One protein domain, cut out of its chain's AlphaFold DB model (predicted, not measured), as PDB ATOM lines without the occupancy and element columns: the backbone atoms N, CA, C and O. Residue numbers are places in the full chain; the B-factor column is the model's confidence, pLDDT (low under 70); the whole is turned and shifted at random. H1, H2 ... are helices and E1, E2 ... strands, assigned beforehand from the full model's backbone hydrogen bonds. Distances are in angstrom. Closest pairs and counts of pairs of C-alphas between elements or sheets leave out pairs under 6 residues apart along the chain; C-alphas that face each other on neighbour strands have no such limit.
ATOM      1  N   ARG A 263       6.940 -44.171 -24.845       88.62
ATOM      2  CA  ARG A 263       7.279 -44.308 -23.426       88.62
ATOM      3  C   ARG A 263       8.731 -43.927 -23.147       88.62
ATOM      4  O   ARG A 263       8.987 -43.217 -22.171       88.62
ATOM      5  N   GLU A 264       9.658 -44.375 -23.982       90.62
ATOM      6  CA  GLU A 264      11.074 -44.025 -23.871       90.62
ATOM      7  C   GLU A 264      11.281 -42.530 -24.102       90.62
ATOM      8  O   GLU A 264      11.903 -41.887 -23.262       90.62
ATOM      9  N   THR A 265      10.638 -41.940 -25.117       91.69
ATOM     10  CA  THR A 265      10.622 -40.486 -25.349       91.69
ATOM     11  C   THR A 265      10.146 -39.734 -24.107       91.69
ATOM     12  O   THR A 265      10.822 -38.831 -23.621       91.69
ATOM     13  N   LYS A 266       9.011 -40.133 -23.515       90.00
ATOM     14  CA  LYS A 266       8.507 -39.517 -22.272       90.00
ATOM     15  C   LYS A 266       9.477 -39.670 -21.102       90.00
ATOM     16  O   LYS A 266       9.546 -38.783 -20.255       90.00
ATOM     17  N   THR A 267      10.179 -40.796 -21.016       88.81
ATOM     18  CA  THR A 267      11.160 -41.059 -19.954       88.81
ATOM     19  C   THR A 267      12.399 -40.193 -20.143       88.81
ATOM     20  O   THR A 267      12.841 -39.559 -19.189       88.81
ATOM     21  N   LEU A 268      12.891 -40.079 -21.377       87.38
ATOM     22  CA  LEU A 268      14.009 -39.220 -21.743       87.38
ATOM     23  C   LEU A 268      13.700 -37.748 -21.454       87.38
ATOM     24  O   LEU A 268      14.492 -37.078 -20.799       87.38
ATOM     25  N   LEU A 269      12.530 -37.245 -21.851       86.00
ATOM     26  CA  LEU A 269      12.157 -35.842 -21.618       86.00
ATOM     27  C   LEU A 269      12.111 -35.478 -20.123       86.00
ATOM     28  O   LEU A 269      12.421 -34.349 -19.749       86.00
ATOM     29  N   LYS A 270      11.804 -36.440 -19.242       86.88
ATOM     30  CA  LYS A 270      11.842 -36.240 -17.780       86.88
ATOM     31  C   LYS A 270      13.255 -36.087 -17.214       86.88
ATOM     32  O   LYS A 270      13.390 -35.640 -16.080       86.88
ATOM     33  N   THR A 271      14.296 -36.429 -17.974       80.25
ATOM     34  CA  THR A 271      15.699 -36.248 -17.553       80.25
ATOM     35  C   THR A 271      16.173 -34.790 -17.644       80.25
ATOM     36  O   THR A 271      17.291 -34.482 -17.238       80.25
ATOM     37  N   GLY A 272      15.308 -33.883 -18.121       74.69
ATOM     38  CA  GLY A 272      15.588 -32.450 -18.201       74.69
ATOM     39  C   GLY A 272      16.163 -32.000 -19.543       74.69
ATOM     40  O   GLY A 272      16.851 -30.988 -19.583       74.69
ATOM     41  N   PHE A 273      15.891 -32.744 -20.621       77.44
ATOM     42  CA  PHE A 273      16.239 -32.348 -21.986       77.44
ATOM     43  C   PHE A 273      15.583 -31.019 -22.364       77.44
ATOM     44  O   PHE A 273      14.360 -30.876 -22.275       77.44
ATOM     45  N   THR A 274      16.394 -30.055 -22.799       78.81
ATOM     46  CA  THR A 274      15.904 -28.753 -23.256       78.81
ATOM     47  C   THR A 274      15.588 -28.773 -24.755       78.81
ATOM     48  O   THR A 274      16.044 -29.641 -25.498       78.81
ATOM     49  N   GLN A 275      14.824 -27.785 -25.233       81.62
ATOM     50  CA  GLN A 275      14.635 -27.586 -26.677       81.62
ATOM     51  C   GLN A 275      15.954 -27.261 -27.394       81.62
ATOM     52  O   GLN A 275      16.118 -27.614 -28.558       81.62
ATOM     53  N   GLU A 276      16.897 -26.621 -26.700       82.62
ATOM     54  CA  GLU A 276      18.233 -26.342 -27.226       82.62
ATOM     55  C   GLU A 276      19.036 -27.633 -27.419       82.62
ATOM     56  O   GLU A 276      19.658 -27.813 -28.462       82.62
ATOM     57  N   ASP A 277      18.956 -28.575 -26.471       82.69
ATOM     58  CA  ASP A 277      19.568 -29.899 -26.619       82.69
ATOM     59  C   ASP A 277      18.986 -30.659 -27.808       82.69
ATOM     60  O   ASP A 277      19.737 -31.256 -28.577       82.69
ATOM     61  N   MET A 278      17.659 -30.604 -27.981       85.38
ATOM     62  CA  MET A 278      16.993 -31.219 -29.127       85.38
ATOM     63  C   MET A 278      17.461 -30.604 -30.447       85.38
ATOM     64  O   MET A 278      17.840 -31.342 -31.349       85.38
ATOM     65  N   ALA A 279      17.508 -29.272 -30.547       86.38
ATOM     66  CA  ALA A 279      17.971 -28.585 -31.751       86.38
ATOM     67  C   ALA A 279      19.452 -28.867 -32.053       86.38
ATOM     68  O   ALA A 279      19.825 -29.072 -33.204       86.38
ATOM     69  N   ARG A 280      20.302 -28.916 -31.021       85.19
ATOM     70  CA  ARG A 280      21.740 -29.198 -31.156       85.19
ATOM     71  C   ARG A 280      22.024 -30.615 -31.652       85.19
ATOM     72  O   ARG A 280      23.022 -30.824 -32.335       85.19
ATOM     73  N   LEU A 281      21.190 -31.572 -31.261       86.25
ATOM     74  CA  LEU A 281      21.318 -32.985 -31.618       86.25
ATOM     75  C   LEU A 281      20.466 -33.383 -32.829       86.25
ATOM     76  O   LEU A 281      20.404 -34.567 -33.143       86.25
ATOM     77  N   ASP A 282      19.807 -32.415 -33.472       88.88
ATOM     78  CA  ASP A 282      18.866 -32.641 -34.575       88.88
ATOM     79  C   ASP A 282      17.774 -33.677 -34.231       88.88
ATOM     80  O   ASP A 282      17.374 -34.513 -35.039       88.88
ATOM     81  N   LEU A 283      17.300 -33.646 -32.978       89.69
ATOM     82  CA  LEU A 283      16.252 -34.533 -32.484       89.69
ATOM     83  C   LEU A 283      14.869 -33.964 -32.805       89.69
ATOM     84  O   LEU A 283      14.537 -32.831 -32.441       89.69
ATOM     85  N   ALA A 284      14.010 -34.803 -33.370       91.94
ATOM     86  CA  ALA A 284      12.621 -34.502 -33.672       91.94
ATOM     87  C   ALA A 284      11.680 -35.501 -32.989       91.94
ATOM     88  O   ALA A 284      11.939 -36.702 -32.947       91.94
ATOM     89  N   ILE A 285      10.551 -35.007 -32.474       92.75
ATOM     90  CA  ILE A 285       9.449 -35.855 -32.010       92.75
ATOM     91  C   ILE A 285       8.390 -35.878 -33.107       92.75
ATOM     92  O   ILE A 285       7.835 -34.838 -33.468       92.75
ATOM     93  N   SER A 286       8.109 -37.062 -33.638       92.94
ATOM     94  CA  SER A 286       7.084 -37.265 -34.656       92.94
ATOM     95  C   SER A 286       5.674 -37.004 -34.100       92.94
ATOM     96  O   SER A 286       5.466 -37.033 -32.882       92.94
ATOM     97  N   PRO A 287       4.651 -36.805 -34.957       92.62
ATOM     98  CA  PRO A 287       3.268 -36.624 -34.502       92.62
ATOM     99  C   PRO A 287       2.728 -37.787 -33.654       92.62
ATOM    100  O   PRO A 287       1.828 -37.591 -32.841       92.62
ATOM    101  N   SER A 288       3.281 -38.994 -33.818       90.75
ATOM    102  CA  SER A 288       2.950 -40.167 -33.001       90.75
ATOM    103  C   SER A 288       3.659 -40.182 -31.639       90.75
ATOM    104  O   SER A 288       3.397 -41.067 -30.828       90.75
ATOM    105  N   GLY A 289       4.527 -39.205 -31.357       92.38
ATOM    106  CA  GLY A 289       5.243 -39.056 -30.090       92.38
ATOM    107  C   GLY A 289       6.549 -39.851 -29.994       92.38
ATOM    108  O   GLY A 289       7.050 -40.046 -28.885       92.38
ATOM    109  N   ARG A 290       7.088 -40.335 -31.118       93.12
ATOM    110  CA  ARG A 290       8.359 -41.081 -31.178       93.12
ATOM    111  C   ARG A 290       9.522 -40.136 -31.476       93.12
ATOM    112  O   ARG A 290       9.344 -39.202 -32.253       93.12
ATOM    113  N   LEU A 291      10.669 -40.343 -30.833       93.25
ATOM    114  CA  LEU A 291      11.850 -39.482 -30.977       93.25
ATOM    115  C   LEU A 291      12.803 -40.054 -32.026       93.25
ATOM    116  O   LEU A 291      13.174 -41.215 -31.892       93.25
ATOM    117  N   HIS A 292      13.235 -39.239 -32.986       93.25
ATOM    118  CA  HIS A 292      14.209 -39.579 -34.024       93.25
ATOM    119  C   HIS A 292      15.315 -38.501 -34.120       93.25
ATOM    120  O   HIS A 292      14.971 -37.319 -34.093       93.25
ATOM    121  N   PRO A 293      16.593 -38.866 -34.335       91.94
ATOM    122  CA  PRO A 293      17.122 -40.219 -34.174       91.94
ATOM    123  C   PRO A 293      16.974 -40.697 -32.721       91.94
ATOM    124  O   PRO A 293      16.799 -39.898 -31.795       91.94
ATOM    125  N   ALA A 294      17.005 -42.011 -32.510       93.25
ATOM    126  CA  ALA A 294      16.920 -42.583 -31.175       93.25
ATOM    127  C   ALA A 294      18.106 -42.139 -30.299       93.25
ATOM    128  O   ALA A 294      19.245 -42.079 -30.763       93.25
ATOM    129  N   LEU A 295      17.843 -41.845 -29.018       92.94
ATOM    130  CA  LEU A 295      18.863 -41.443 -28.043       92.94
ATOM    131  C   LEU A 295      18.836 -42.342 -26.799       92.94
ATOM    132  O   LEU A 295      17.956 -42.231 -25.943       92.94
ATOM    133  N   HIS A 296      19.857 -43.182 -26.646       93.50
ATOM    134  CA  HIS A 296      19.947 -44.182 -25.584       93.50
ATOM    135  C   HIS A 296      20.915 -43.747 -24.480       93.50
ATOM    136  O   HIS A 296      22.109 -44.051 -24.508       93.50
ATOM    137  N   LEU A 297      20.389 -43.086 -23.445       91.88
ATOM    138  CA  LEU A 297      21.178 -42.720 -22.258       91.88
ATOM    139  C   LEU A 297      21.484 -43.906 -21.330       91.88
ATOM    140  O   LEU A 297      22.380 -43.802 -20.494       91.88
ATOM    141  N   CYS A 298      20.763 -45.030 -21.461       93.00
ATOM    142  CA  CYS A 298      20.989 -46.211 -20.617       93.00
ATOM    143  C   CYS A 298      22.398 -46.794 -20.770       93.00
ATOM    144  O   CYS A 298      22.913 -47.391 -19.830       93.00
ATOM    145  N   THR A 299      23.026 -46.569 -21.924       95.62
ATOM    146  CA  THR A 299      24.366 -47.052 -22.276       95.62
ATOM    147  C   THR A 299      25.455 -46.577 -21.318       95.62
ATOM    148  O   THR A 299      26.419 -47.304 -21.097       95.62
ATOM    149  N   ALA A 300      25.275 -45.420 -20.670       93.75
ATOM    150  CA  ALA A 300      26.254 -44.875 -19.736       93.75
ATOM    151  C   ALA A 300      26.528 -45.791 -18.531       93.75
ATOM    152  O   ALA A 300      27.679 -45.998 -18.161       93.75
ATOM    153  N   GLY A 301      25.470 -46.348 -17.936       94.06
ATOM    154  CA  GLY A 301      25.550 -47.227 -16.763       94.06
ATOM    155  C   GLY A 301      25.273 -48.697 -17.081       94.06
ATOM    156  O   GLY A 301      24.965 -49.469 -16.172       94.06
ATOM    157  N   ALA A 302      25.293 -49.079 -18.358       96.56
ATOM    158  CA  ALA A 302      24.934 -50.423 -18.786       96.56
ATOM    159  C   ALA A 302      26.068 -51.427 -18.538       96.56
ATOM    160  O   ALA A 302      27.246 -51.140 -18.732       96.56
ATOM    161  N   LYS A 303      25.681 -52.649 -18.170       97.06
ATOM    162  CA  LYS A 303      26.533 -53.848 -18.150       97.06
ATOM    163  C   LYS A 303      26.380 -54.673 -19.425       97.06
ATOM    164  O   LYS A 303      27.252 -55.475 -19.743       97.06
ATOM    165  N   LEU A 304      25.284 -54.478 -20.153       97.75
ATOM    166  CA  LEU A 304      25.035 -55.098 -21.445       97.75
ATOM    167  C   LEU A 304      24.301 -54.123 -22.354       97.75
ATOM    168  O   LEU A 304      23.328 -53.489 -21.943       97.75
ATOM    169  N   LEU A 305      24.790 -54.034 -23.583       97.62
ATOM    170  CA  LEU A 305      24.218 -53.275 -24.680       97.62
ATOM    171  C   LEU A 305      23.650 -54.273 -25.688       97.62
ATOM    172  O   LEU A 305      24.384 -55.138 -26.156       97.62
ATOM    173  N   HIS A 306      22.370 -54.170 -26.028       96.50
ATOM    174  CA  HIS A 306      21.729 -55.061 -26.992       96.50
ATOM    175  C   HIS A 306      21.326 -54.291 -28.251       96.50
ATOM    176  O   HIS A 306      20.438 -53.435 -28.216       96.50
ATOM    177  N   PHE A 307      21.967 -54.616 -29.373       94.31
ATOM    178  CA  PHE A 307      21.723 -54.021 -30.688       94.31
ATOM    179  C   PHE A 307      20.539 -54.695 -31.396       94.31
ATOM    180  O   PHE A 307      20.607 -55.044 -32.578       94.31
ATOM    181  N   SER A 308      19.438 -54.873 -30.659       88.44
ATOM    182  CA  SER A 308      18.156 -55.274 -31.235       88.44
ATOM    183  C   SER A 308      17.603 -54.167 -32.127       88.44
ATOM    184  O   SER A 308      17.941 -52.997 -31.953       88.44
ATOM    185  N   GLY A 309      16.747 -54.549 -33.072       85.00
ATOM    186  CA  GLY A 309      16.193 -53.633 -34.065       85.00
ATOM    187  C   GLY A 309      16.788 -53.835 -35.462       85.00
ATOM    188  O   GLY A 309      17.633 -54.715 -35.661       85.00
ATOM    189  N   PRO A 310      16.289 -53.089 -36.459       82.00
ATOM    190  CA  PRO A 310      16.643 -53.268 -37.864       82.00
ATOM    191  C   PRO A 310      18.057 -52.798 -38.229       82.00
ATOM    192  O   PRO A 310      18.641 -53.351 -39.162       82.00
ATOM    193  N   ASP A 311      18.597 -51.811 -37.519       86.50
ATOM    194  CA  ASP A 311      19.840 -51.145 -37.892       86.50
ATOM    195  C   ASP A 311      21.018 -51.756 -37.140       86.50
ATOM    196  O   ASP A 311      21.395 -51.356 -36.037       86.50
ATOM    197  N   LYS A 312      21.601 -52.785 -37.755       88.44
ATOM    198  CA  LYS A 312      22.741 -53.504 -37.190       88.44
ATOM    199  C   LYS A 312      24.055 -52.775 -37.478       88.44
ATOM    200  O   LYS A 312      24.297 -52.447 -38.638       88.44
ATOM    201  N   PRO A 313      24.962 -52.618 -36.493       89.81
ATOM    202  CA  PRO A 313      26.270 -51.986 -36.698       89.81
ATOM    203  C   PRO A 313      27.112 -52.584 -37.835       89.81
ATOM    204  O   PRO A 313      27.870 -51.854 -38.469       89.81
ATOM    205  N   TRP A 314      26.986 -53.893 -38.082       88.50
ATOM    206  CA  TRP A 314      27.736 -54.642 -39.099       88.50
ATOM    207  C   TRP A 314      27.074 -54.668 -40.484       88.50
ATOM    208  O   TRP A 314      27.672 -55.182 -41.437       88.50
ATOM    209  N   LEU A 315      25.866 -54.118 -40.616       84.88
ATOM    210  CA  LEU A 315      25.171 -53.962 -41.890       84.88
ATOM    211  C   LEU A 315      25.308 -52.515 -42.374       84.88
ATOM    212  O   LEU A 315      25.306 -51.573 -41.585       84.88
ATOM    213  N   PHE A 316      25.441 -52.328 -43.688       66.81
ATOM    214  CA  PHE A 316      25.422 -50.986 -44.262       66.81
ATOM    215  C   PHE A 316      24.011 -50.405 -44.132       66.81
ATOM    216  O   PHE A 316      23.047 -51.023 -44.583       66.81
ATOM    217  N   SER A 317      23.895 -49.222 -43.533       65.81
ATOM    218  CA  SER A 317      22.639 -48.487 -43.420       65.81
ATOM    219  C   SER A 317      22.860 -47.040 -43.845       65.81
ATOM    220  O   SER A 317      23.786 -46.386 -43.371       65.81
ATOM    221  N   GLU A 318      22.004 -46.544 -44.736       59.03
ATOM    222  CA  GLU A 318      21.957 -45.126 -45.128       59.03
ATOM    223  C   GLU A 318      21.139 -44.273 -44.137       59.03
ATOM    224  O   GLU A 318      20.893 -43.094 -44.384       59.03
ATOM    225  N   ARG A 319      20.669 -44.869 -43.032       69.25
ATOM    226  CA  ARG A 319      19.776 -44.230 -42.054       69.25
ATOM    227  C   ARG A 319      20.541 -43.370 -41.052       69.25
ATOM    228  O   ARG A 319      21.743 -43.540 -40.847       69.25
ATOM    229  N   SER A 320      19.816 -42.459 -40.405       70.19
ATOM    230  CA  SER A 320      20.354 -41.626 -39.326       70.19
ATOM    231  C   SER A 320      20.823 -42.518 -38.171       70.19
ATOM    232  O   SER A 320      20.026 -43.308 -37.665       70.19
ATOM    233  N   PRO A 321      22.088 -42.418 -37.733       81.00
ATOM    234  CA  PRO A 321      22.586 -43.272 -36.669       81.00
ATOM    235  C   PRO A 321      21.912 -42.930 -35.336       81.00
ATOM    236  O   PRO A 321      21.777 -41.761 -34.970       81.00
ATOM    237  N   SER A 322      21.529 -43.963 -34.587       91.44
ATOM    238  CA  SER A 322      21.124 -43.816 -33.192       91.44
ATOM    239  C   SER A 322      22.295 -43.295 -32.354       91.44
ATOM    240  O   SER A 322      23.466 -43.626 -32.581       91.44
ATOM    241  N   LEU A 323      21.978 -42.462 -31.366       92.81
ATOM    242  CA  LEU A 323      22.941 -41.840 -30.467       92.81
ATOM    243  C   LEU A 323      22.959 -42.564 -29.121       92.81
ATOM    244  O   LEU A 323      21.919 -42.846 -28.526       92.81
ATOM    245  N   CYS A 324      24.153 -42.813 -28.601       94.06
ATOM    246  CA  CYS A 324      24.372 -43.476 -27.323       94.06
ATOM    247  C   CYS A 324      25.267 -42.627 -26.420       94.06
ATOM    248  O   CYS A 324      26.212 -41.984 -26.879       94.06
ATOM    249  N   ALA A 325      24.985 -42.644 -25.117       93.50
ATOM    250  CA  ALA A 325      25.884 -42.080 -24.123       93.50
ATOM    251  C   ALA A 325      27.150 -42.938 -23.965       93.50
ATOM    252  O   ALA A 325      27.121 -44.161 -24.081       93.50
ATOM    253  N   TRP A 326      28.275 -42.290 -23.675       91.62
ATOM    254  CA  TRP A 326      29.521 -42.976 -23.357       91.62
ATOM    255  C   TRP A 326      29.353 -43.885 -22.141       91.62
ATOM    256  O   TRP A 326      28.968 -43.382 -21.078       91.62
ATOM    257  N   PRO A 327      29.695 -45.179 -22.271       93.94
ATOM    258  CA  PRO A 327      29.811 -46.061 -21.127       93.94
ATOM    259  C   PRO A 327      30.822 -45.540 -20.108       93.94
ATOM    260  O   PRO A 327      31.876 -45.009 -20.461       93.94
ATOM    261  N   GLU A 328      30.502 -45.720 -18.830       91.00
ATOM    262  CA  GLU A 328      31.388 -45.373 -17.714       91.00
ATOM    263  C   GLU A 328      32.579 -46.338 -17.595       91.00
ATOM    264  O   GLU A 328      33.610 -45.982 -17.023       91.00
ATOM    265  N   VAL A 329      32.465 -47.541 -18.168       89.62
ATOM    266  CA  VAL A 329      33.583 -48.483 -18.270       89.62
ATOM    267  C   VAL A 329      34.599 -48.035 -19.335       89.62
ATOM    268  O   VAL A 329      34.214 -47.437 -20.347       89.62
ATOM    269  N   PRO A 330      35.903 -48.305 -19.140       86.69
ATOM    270  CA  PRO A 330      36.919 -47.981 -20.135       86.69
ATOM    271  C   PRO A 330      36.682 -48.713 -21.460       86.69
ATOM    272  O   PRO A 330      36.303 -49.881 -21.472       86.69
ATOM    273  N   ALA A 331      36.959 -48.042 -22.577       83.00
ATOM    274  CA  ALA A 331      36.978 -48.690 -23.883       83.00
ATOM    275  C   ALA A 331      38.129 -49.717 -23.964       83.00
ATOM    276  O   ALA A 331      39.198 -49.472 -23.391       83.00
ATOM    277  N   PRO A 332      37.958 -50.828 -24.705       79.69
ATOM    278  CA  PRO A 332      38.943 -51.915 -24.773       79.69
ATOM    279  C   PRO A 332      40.281 -51.491 -25.406       79.69
ATOM    280  O   PRO A 332      41.335 -52.011 -25.040       79.69
ATOM    281  N   HIS A 333      40.275 -50.513 -26.317       69.38
ATOM    282  CA  HIS A 333      41.488 -49.981 -26.938       69.38
ATOM    283  C   HIS A 333      41.876 -48.630 -26.321       69.38
ATOM    284  O   HIS A 333      41.220 -47.604 -26.530       69.38
ATOM    285  N   GLN A 334      42.975 -48.623 -25.557       55.00
ATOM    286  CA  GLN A 334      43.497 -47.413 -24.919       55.00
ATOM    287  C   GLN A 334      43.900 -46.370 -25.976       55.00
ATOM    288  O   GLN A 334      44.775 -46.615 -26.801       55.00
ATOM    289  N   GLY A 335      43.270 -45.189 -25.939       60.22
ATOM    290  CA  GLY A 335      43.694 -44.009 -26.708       60.22
ATOM    291  C   GLY A 335      42.619 -43.339 -27.569       60.22
ATOM    292  O   GLY A 335      42.701 -42.129 -27.758       60.22
ATOM    293  N   GLN A 336      41.597 -44.065 -28.042       61.16
ATOM    294  CA  GLN A 336      40.504 -43.489 -28.858       61.16
ATOM    295  C   GLN A 336      39.176 -43.325 -28.095       61.16
ATOM    296  O   GLN A 336      38.262 -42.650 -28.571       61.16
ATOM    297  N   GLY A 337      39.077 -43.886 -26.884       82.69
ATOM    298  CA  GLY A 337      37.827 -43.907 -26.126       82.69
ATOM    299  C   GLY A 337      36.747 -44.697 -26.868       82.69
ATOM    300  O   GLY A 337      37.045 -45.667 -27.556       82.69
ATOM    301  N   TRP A 338      35.496 -44.269 -26.729       85.75
ATOM    302  CA  TRP A 338      34.330 -44.914 -27.347       85.75
ATOM    303  C   TRP A 338      33.961 -44.352 -28.730       85.75
ATOM    304  O   TRP A 338      32.946 -44.740 -29.303       85.75
ATOM    305  N   SER A 339      34.750 -43.415 -29.260       82.31
ATOM    306  CA  SER A 339      34.528 -42.788 -30.569       82.31
ATOM    307  C   SER A 339      35.496 -43.325 -31.613       82.31
ATOM    308  O   SER A 339      36.673 -43.536 -31.314       82.31
ATOM    309  N   ARG A 340      35.040 -43.435 -32.858       75.81
ATOM    310  CA  ARG A 340      35.921 -43.721 -33.994       75.81
ATOM    311  C   ARG A 340      36.710 -42.480 -34.418       75.81
ATOM    312  O   ARG A 340      36.310 -41.342 -34.175       75.81
ATOM    313  N   ALA A 341      37.841 -42.692 -35.087       70.50
ATOM    314  CA  ALA A 341      38.632 -41.597 -35.643       70.50
ATOM    315  C   ALA A 341      37.790 -40.752 -36.622       70.50
ATOM    316  O   ALA A 341      37.227 -41.280 -37.578       70.50
ATOM    317  N   GLY A 342      37.717 -39.440 -36.379       69.38
ATOM    318  CA  GLY A 342      36.926 -38.503 -37.187       69.38
ATOM    319  C   GLY A 342      35.438 -38.431 -36.828       69.38
ATOM    320  O   GLY A 342      34.719 -37.634 -37.425       69.38
ATOM    321  N   GLU A 343      34.971 -39.212 -35.852       77.19
ATOM    322  CA  GLU A 343      33.588 -39.153 -35.382       77.19
ATOM    323  C   GLU A 343      33.379 -37.981 -34.405       77.19
ATOM    324  O   GLU A 343      34.155 -37.825 -33.453       77.19
ATOM    325  N   PRO A 344      32.338 -37.151 -34.599       71.19
ATOM    326  CA  PRO A 344      32.040 -36.063 -33.680       71.19
ATOM    327  C   PRO A 344      31.581 -36.608 -32.323       71.19
ATOM    328  O   PRO A 344      30.659 -37.414 -32.234       71.19
ATOM    329  N   GLN A 345      32.206 -36.123 -31.250       81.12
ATOM    330  CA  GLN A 345      31.741 -36.342 -29.882       81.12
ATOM    331  C   GLN A 345      30.857 -35.168 -29.473       81.12
ATOM    332  O   GLN A 345      31.292 -34.015 -29.548       81.12
ATOM    333  N   ILE A 346      29.639 -35.446 -29.010       82.00
ATOM    334  CA  ILE A 346      28.706 -34.385 -28.624       82.00
ATOM    335  C   ILE A 346      28.594 -34.324 -27.102       82.00
ATOM    336  O   ILE A 346      28.216 -35.302 -26.459       82.00
ATOM    337  N   ALA A 347      28.926 -33.172 -26.517       82.50
ATOM    338  CA  ALA A 347      28.813 -32.928 -25.081       82.50
ATOM    339  C   ALA A 347      27.392 -32.477 -24.709       82.50
ATOM    340  O   ALA A 347      27.003 -31.325 -24.923       82.50
ATOM    341  N   LEU A 348      26.617 -33.379 -24.120       77.94
ATOM    342  CA  LEU A 348      25.289 -33.116 -23.585       77.94
ATOM    343  C   LEU A 348      25.383 -32.647 -22.129       77.94
ATOM    344  O   LEU A 348      26.038 -33.286 -21.310       77.94
ATOM    345  N   HIS A 349      24.691 -31.559 -21.795       74.31
ATOM    346  CA  HIS A 349      24.638 -31.028 -20.433       74.31
ATOM    347  C   HIS A 349      23.277 -31.371 -19.826       74.31
ATOM    348  O   HIS A 349      22.260 -30.818 -20.231       74.31
ATOM    349  N   CYS A 350      23.234 -32.303 -18.875       67.62
ATOM    350  CA  CYS A 350      21.982 -32.690 -18.227       67.62
ATOM    351  C   CYS A 350      21.641 -31.746 -17.060       67.62
ATOM    352  O   CYS A 350      22.531 -31.167 -16.435       67.62
ATOM    353  N   ALA A 351      20.354 -31.657 -16.700       57.12
ATOM    354  CA  ALA A 351      19.823 -30.735 -15.683       57.12
ATOM    355  C   ALA A 351      20.468 -30.840 -14.278       57.12
ATOM    356  O   ALA A 351      20.309 -29.939 -13.460       57.12
ATOM    357  N   ALA A 352      21.221 -31.909 -13.998       60.69
ATOM    358  CA  ALA A 352      21.972 -32.112 -12.756       60.69
ATOM    359  C   ALA A 352      23.437 -31.615 -12.806       60.69
ATOM    360  O   ALA A 352      24.218 -31.942 -11.915       60.69
ATOM    361  N   GLY A 353      23.841 -30.880 -13.850       61.88
ATOM    362  CA  GLY A 353      25.234 -30.454 -14.051       61.88
ATOM    363  C   GLY A 353      26.171 -31.589 -14.485       61.88
ATOM    364  O   GLY A 353      27.386 -31.416 -14.499       61.88
ATOM    365  N   GLN A 354      25.612 -32.750 -14.832       68.25
ATOM    366  CA  GLN A 354      26.362 -33.886 -15.348       68.25
ATOM    367  C   GLN A 354      26.542 -33.734 -16.861       68.25
ATOM    368  O   GLN A 354      25.561 -33.688 -17.605       68.25
ATOM    369  N   GLU A 355      27.794 -33.673 -17.309       77.75
ATOM    370  CA  GLU A 355      28.139 -33.725 -18.727       77.75
ATOM    371  C   GLU A 355      28.179 -35.190 -19.184       77.75
ATOM    372  O   GLU A 355      28.834 -36.038 -18.570       77.75
ATOM    373  N   ARG A 356      27.454 -35.506 -20.257       84.38
ATOM    374  CA  ARG A 356      27.466 -36.818 -20.909       84.38
ATOM    375  C   ARG A 356      27.992 -36.645 -22.325       84.38
ATOM    376  O   ARG A 356      27.524 -35.785 -23.062       84.38
ATOM    377  N   ARG A 357      28.948 -37.477 -22.719       89.50
ATOM    378  CA  ARG A 357      29.415 -37.528 -24.107       89.50
ATOM    379  C   ARG A 357      28.555 -38.501 -24.892       89.50
ATOM    380  O   ARG A 357      28.263 -39.583 -24.388       89.50
ATOM    381  N   LEU A 358      28.155 -38.103 -26.091       91.00
ATOM    382  CA  LEU A 358      27.379 -38.916 -27.017       91.00
ATOM    383  C   LEU A 358      28.236 -39.317 -28.222       91.00
ATOM    384  O   LEU A 358      29.077 -38.532 -28.672       91.00
ATOM    385  N   VAL A 359      27.991 -40.525 -28.728       91.56
ATOM    386  CA  VAL A 359      28.562 -41.110 -29.956       91.56
ATOM    387  C   VAL A 359      27.471 -41.843 -30.727       91.56
ATOM    388  O   VAL A 359      26.396 -42.097 -30.177       91.56
ATOM    389  N   ASN A 360      27.747 -42.243 -31.969       91.38
ATOM    390  CA  ASN A 360      26.876 -43.196 -32.641       91.38
ATOM    391  C   ASN A 360      26.893 -44.520 -31.871       91.38
ATOM    392  O   ASN A 360      27.953 -45.009 -31.471       91.38
ATOM    393  N   CYS A 361      25.728 -45.135 -31.687       93.00
ATOM    394  CA  CYS A 361      25.630 -46.409 -30.977       93.00
ATOM    395  C   CYS A 361      26.500 -47.496 -31.621       93.00
ATOM    396  O   CYS A 361      27.112 -48.294 -30.911       93.00
ATOM    397  N   SER A 362      26.628 -47.494 -32.952       92.00
ATOM    398  CA  SER A 362      27.489 -48.432 -33.679       92.00
ATOM    399  C   SER A 362      28.959 -48.337 -33.260       92.00
ATOM    400  O   SER A 362      29.644 -49.358 -33.243       92.00
ATOM    401  N   SER A 363      29.451 -47.167 -32.849       91.44
ATOM    402  CA  SER A 363      30.833 -46.999 -32.384       91.44
ATOM    403  C   SER A 363      31.122 -47.767 -31.100       91.44
ATOM    404  O   SER A 363      32.223 -48.295 -30.953       91.44
ATOM    405  N   LEU A 364      30.123 -47.929 -30.222       93.75
ATOM    406  CA  LEU A 364      30.251 -48.775 -29.031       93.75
ATOM    407  C   LEU A 364      30.456 -50.250 -29.395       93.75
ATOM    408  O   LEU A 364      31.184 -50.959 -28.708       93.75
ATOM    409  N   TRP A 365      29.838 -50.706 -30.485       94.12
ATOM    410  CA  TRP A 365      29.975 -52.074 -30.984       94.12
ATOM    411  C   TRP A 365      31.313 -52.290 -31.692       94.12
ATOM    412  O   TRP A 365      32.047 -53.237 -31.414       94.12
ATOM    413  N   TRP A 366      31.674 -51.348 -32.557       91.81
ATOM    414  CA  TRP A 366      32.902 -51.401 -33.336       91.81
ATOM    415  C   TRP A 366      34.184 -51.250 -32.516       91.81
ATOM    416  O   TRP A 366      35.257 -51.562 -33.025       91.81
ATOM    417  N   ALA A 367      34.087 -50.808 -31.261       91.88
ATOM    418  CA  ALA A 367      35.213 -50.767 -30.337       91.88
ATOM    419  C   ALA A 367      35.820 -52.156 -30.051       91.88
ATOM    420  O   ALA A 367      36.938 -52.221 -29.557       91.88
ATOM    421  N   PHE A 368      35.110 -53.247 -30.361       93.19
ATOM    422  CA  PHE A 368      35.511 -54.626 -30.047       93.19
ATOM    423  C   PHE A 368      35.965 -55.446 -31.258       93.19
ATOM    424  O   PHE A 368      36.142 -56.657 -31.136       93.19
ATOM    425  N   LEU A 369      36.139 -54.817 -32.424       90.44
ATOM    426  CA  LEU A 369      36.682 -55.475 -33.610       90.44
ATOM    427  C   LEU A 369      37.894 -54.725 -34.132       90.44
ATOM    428  O   LEU A 369      37.850 -53.524 -34.408       90.44
ATOM    429  N   THR A 370      38.960 -55.476 -34.364       90.69
ATOM    430  CA  THR A 370      40.063 -55.019 -35.206       90.69
ATOM    431  C   THR A 370      39.643 -55.017 -36.678       90.69
ATOM    432  O   THR A 370      38.713 -55.716 -37.082       90.69
ATOM    433  N   SER A 371      40.360 -54.265 -37.518       88.50
ATOM    434  CA  SER A 371      40.112 -54.268 -38.967       88.50
ATOM    435  C   SER A 371      40.298 -55.652 -39.597       88.50
ATOM    436  O   SER A 371      39.594 -55.993 -40.542       88.50
ATOM    437  N   GLU A 372      41.226 -56.455 -39.073       91.12
ATOM    438  CA  GLU A 372      41.448 -57.831 -39.523       91.12
ATOM    439  C   GLU A 372      40.247 -58.726 -39.187       91.12
ATOM    440  O   GLU A 372      39.738 -59.418 -40.067       91.12
ATOM    441  N   GLN A 373      39.740 -58.648 -37.953       93.00
ATOM    442  CA  GLN A 373      38.555 -59.393 -37.527       93.00
ATOM    443  C   GLN A 373      37.295 -58.969 -38.294       93.00
ATOM    444  O   GLN A 373      36.531 -59.835 -38.710       93.00
ATOM    445  N   ASP A 374      37.085 -57.669 -38.538       91.19
ATOM    446  CA  ASP A 374      35.969 -57.192 -39.372       91.19
ATOM    447  C   ASP A 374      36.026 -57.783 -40.789       91.19
ATOM    448  O   ASP A 374      35.026 -58.293 -41.289       91.19
ATOM    449  N   CYS A 375      37.200 -57.793 -41.428       90.31
ATOM    450  CA  CYS A 375      37.330 -58.386 -42.761       90.31
ATOM    451  C   CYS A 375      37.118 -59.904 -42.749       90.31
ATOM    452  O   CYS A 375      36.472 -60.443 -43.645       90.31
ATOM    453  N   GLY A 376      37.693 -60.588 -41.761       90.06
ATOM    454  CA  GLY A 376      37.777 -62.043 -41.723       90.06
ATOM    455  C   GLY A 376      36.506 -62.758 -41.281       90.06
ATOM    456  O   GLY A 376      36.254 -63.880 -41.709       90.06
ATOM    457  N   LEU A 377      35.702 -62.107 -40.438       92.75
ATOM    458  CA  LEU A 377      34.478 -62.675 -39.863       92.75
ATOM    459  C   LEU A 377      33.207 -62.238 -40.592       92.75
ATOM    460  O   LEU A 377      32.111 -62.664 -40.220       92.75
TER     461      LEU A 377
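Overview. This is residues 263 to 377 of the 390 residues of the protein "GATL10 protein" of Symbiodinium sp. KB8 (UniProt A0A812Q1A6). A small sheet, made of the long strand E4 with the short E2 and E3 beside different parts of it, sits amid short helices and long winding loops. H3 lies beside the sheet next to E2, and H4 follows E4 with no residue between them but turns off in another direction; H1 and H2 lie toward one end of the longest axis and H5 at the other. The 115 printed residues hold five named helices and four named strands, in the order H1 H2 H3 E1 E2 E3 E4 H4 H5; the sheet E2 E4 E3 is antiparallel. The class is mixed, helices and strands, with only 47 residues in named elements. The whole is compact, with a radius of gyration of the C-alphas of 14.8 A and spans of 43 by 30 by 26 A.

Along the chain. Start at C-alpha 355, at (28.139, -33.725, -18.727), where E4 begins; it runs 16.9 A to residue 360. Beside it look for E3, residues 346 to 349, 9.7 A long, and E2, residues 323 to 325. H4, residues 361 to 366, follows E4 directly. Go back to C-alpha 263 at (7.279, -44.308, -23.426) for H1, residues 263 to 269, 9.9 A long; then come H2, residues 275 to 280, H3, residues 297 to 301, and E1, residues 304 to 306. H5, residues 371 to 377, is 10.2 A long and ends at C-alpha 377, (34.478, -62.675, -39.863).

Arrangement. E3 and E4 form a hairpin, antiparallel at 147 degrees; look at N 348 and O 356, 2.8 A apart. E2 and E4 are antiparallel at 140 degrees, with N 324 and O 359 at 2.8 A. The pairing is staggered: E4 pairs with E3 over residues 355 to 358 and with E2 over 358 to 360. H3 stands at the sheet's level; its closest C-alphas to E2 are Leu 297 and Ala 325, 5.1 A apart. H4 only grazes the sheet with residues 361 to 364. E1 pairs with no named strand. H1 and H3 are close but not clearly touching, the C-alphas of Leu 268 and Leu 297 being 8.0 A apart. H5 is apart from H4. In H1, H2 and H5 every O i to N i+4 pair is within hydrogen-bond range; H4 has 1 of 2, and H3 0 of 1 but 2 of 2 O i to N i+3 pairs.

Size, cuts and confidence. The C-alphas farthest apart, Ala 352 and Gly 376, are 44.6 A from each other. The printed part has no cut. The links H2 to H3, E1 to E2 and E2 to E3 are long. Mean pLDDT of the printed part is 85.2; it is under 70 at residues 316 to 319, 333 to 336, 342 and 350 to 354.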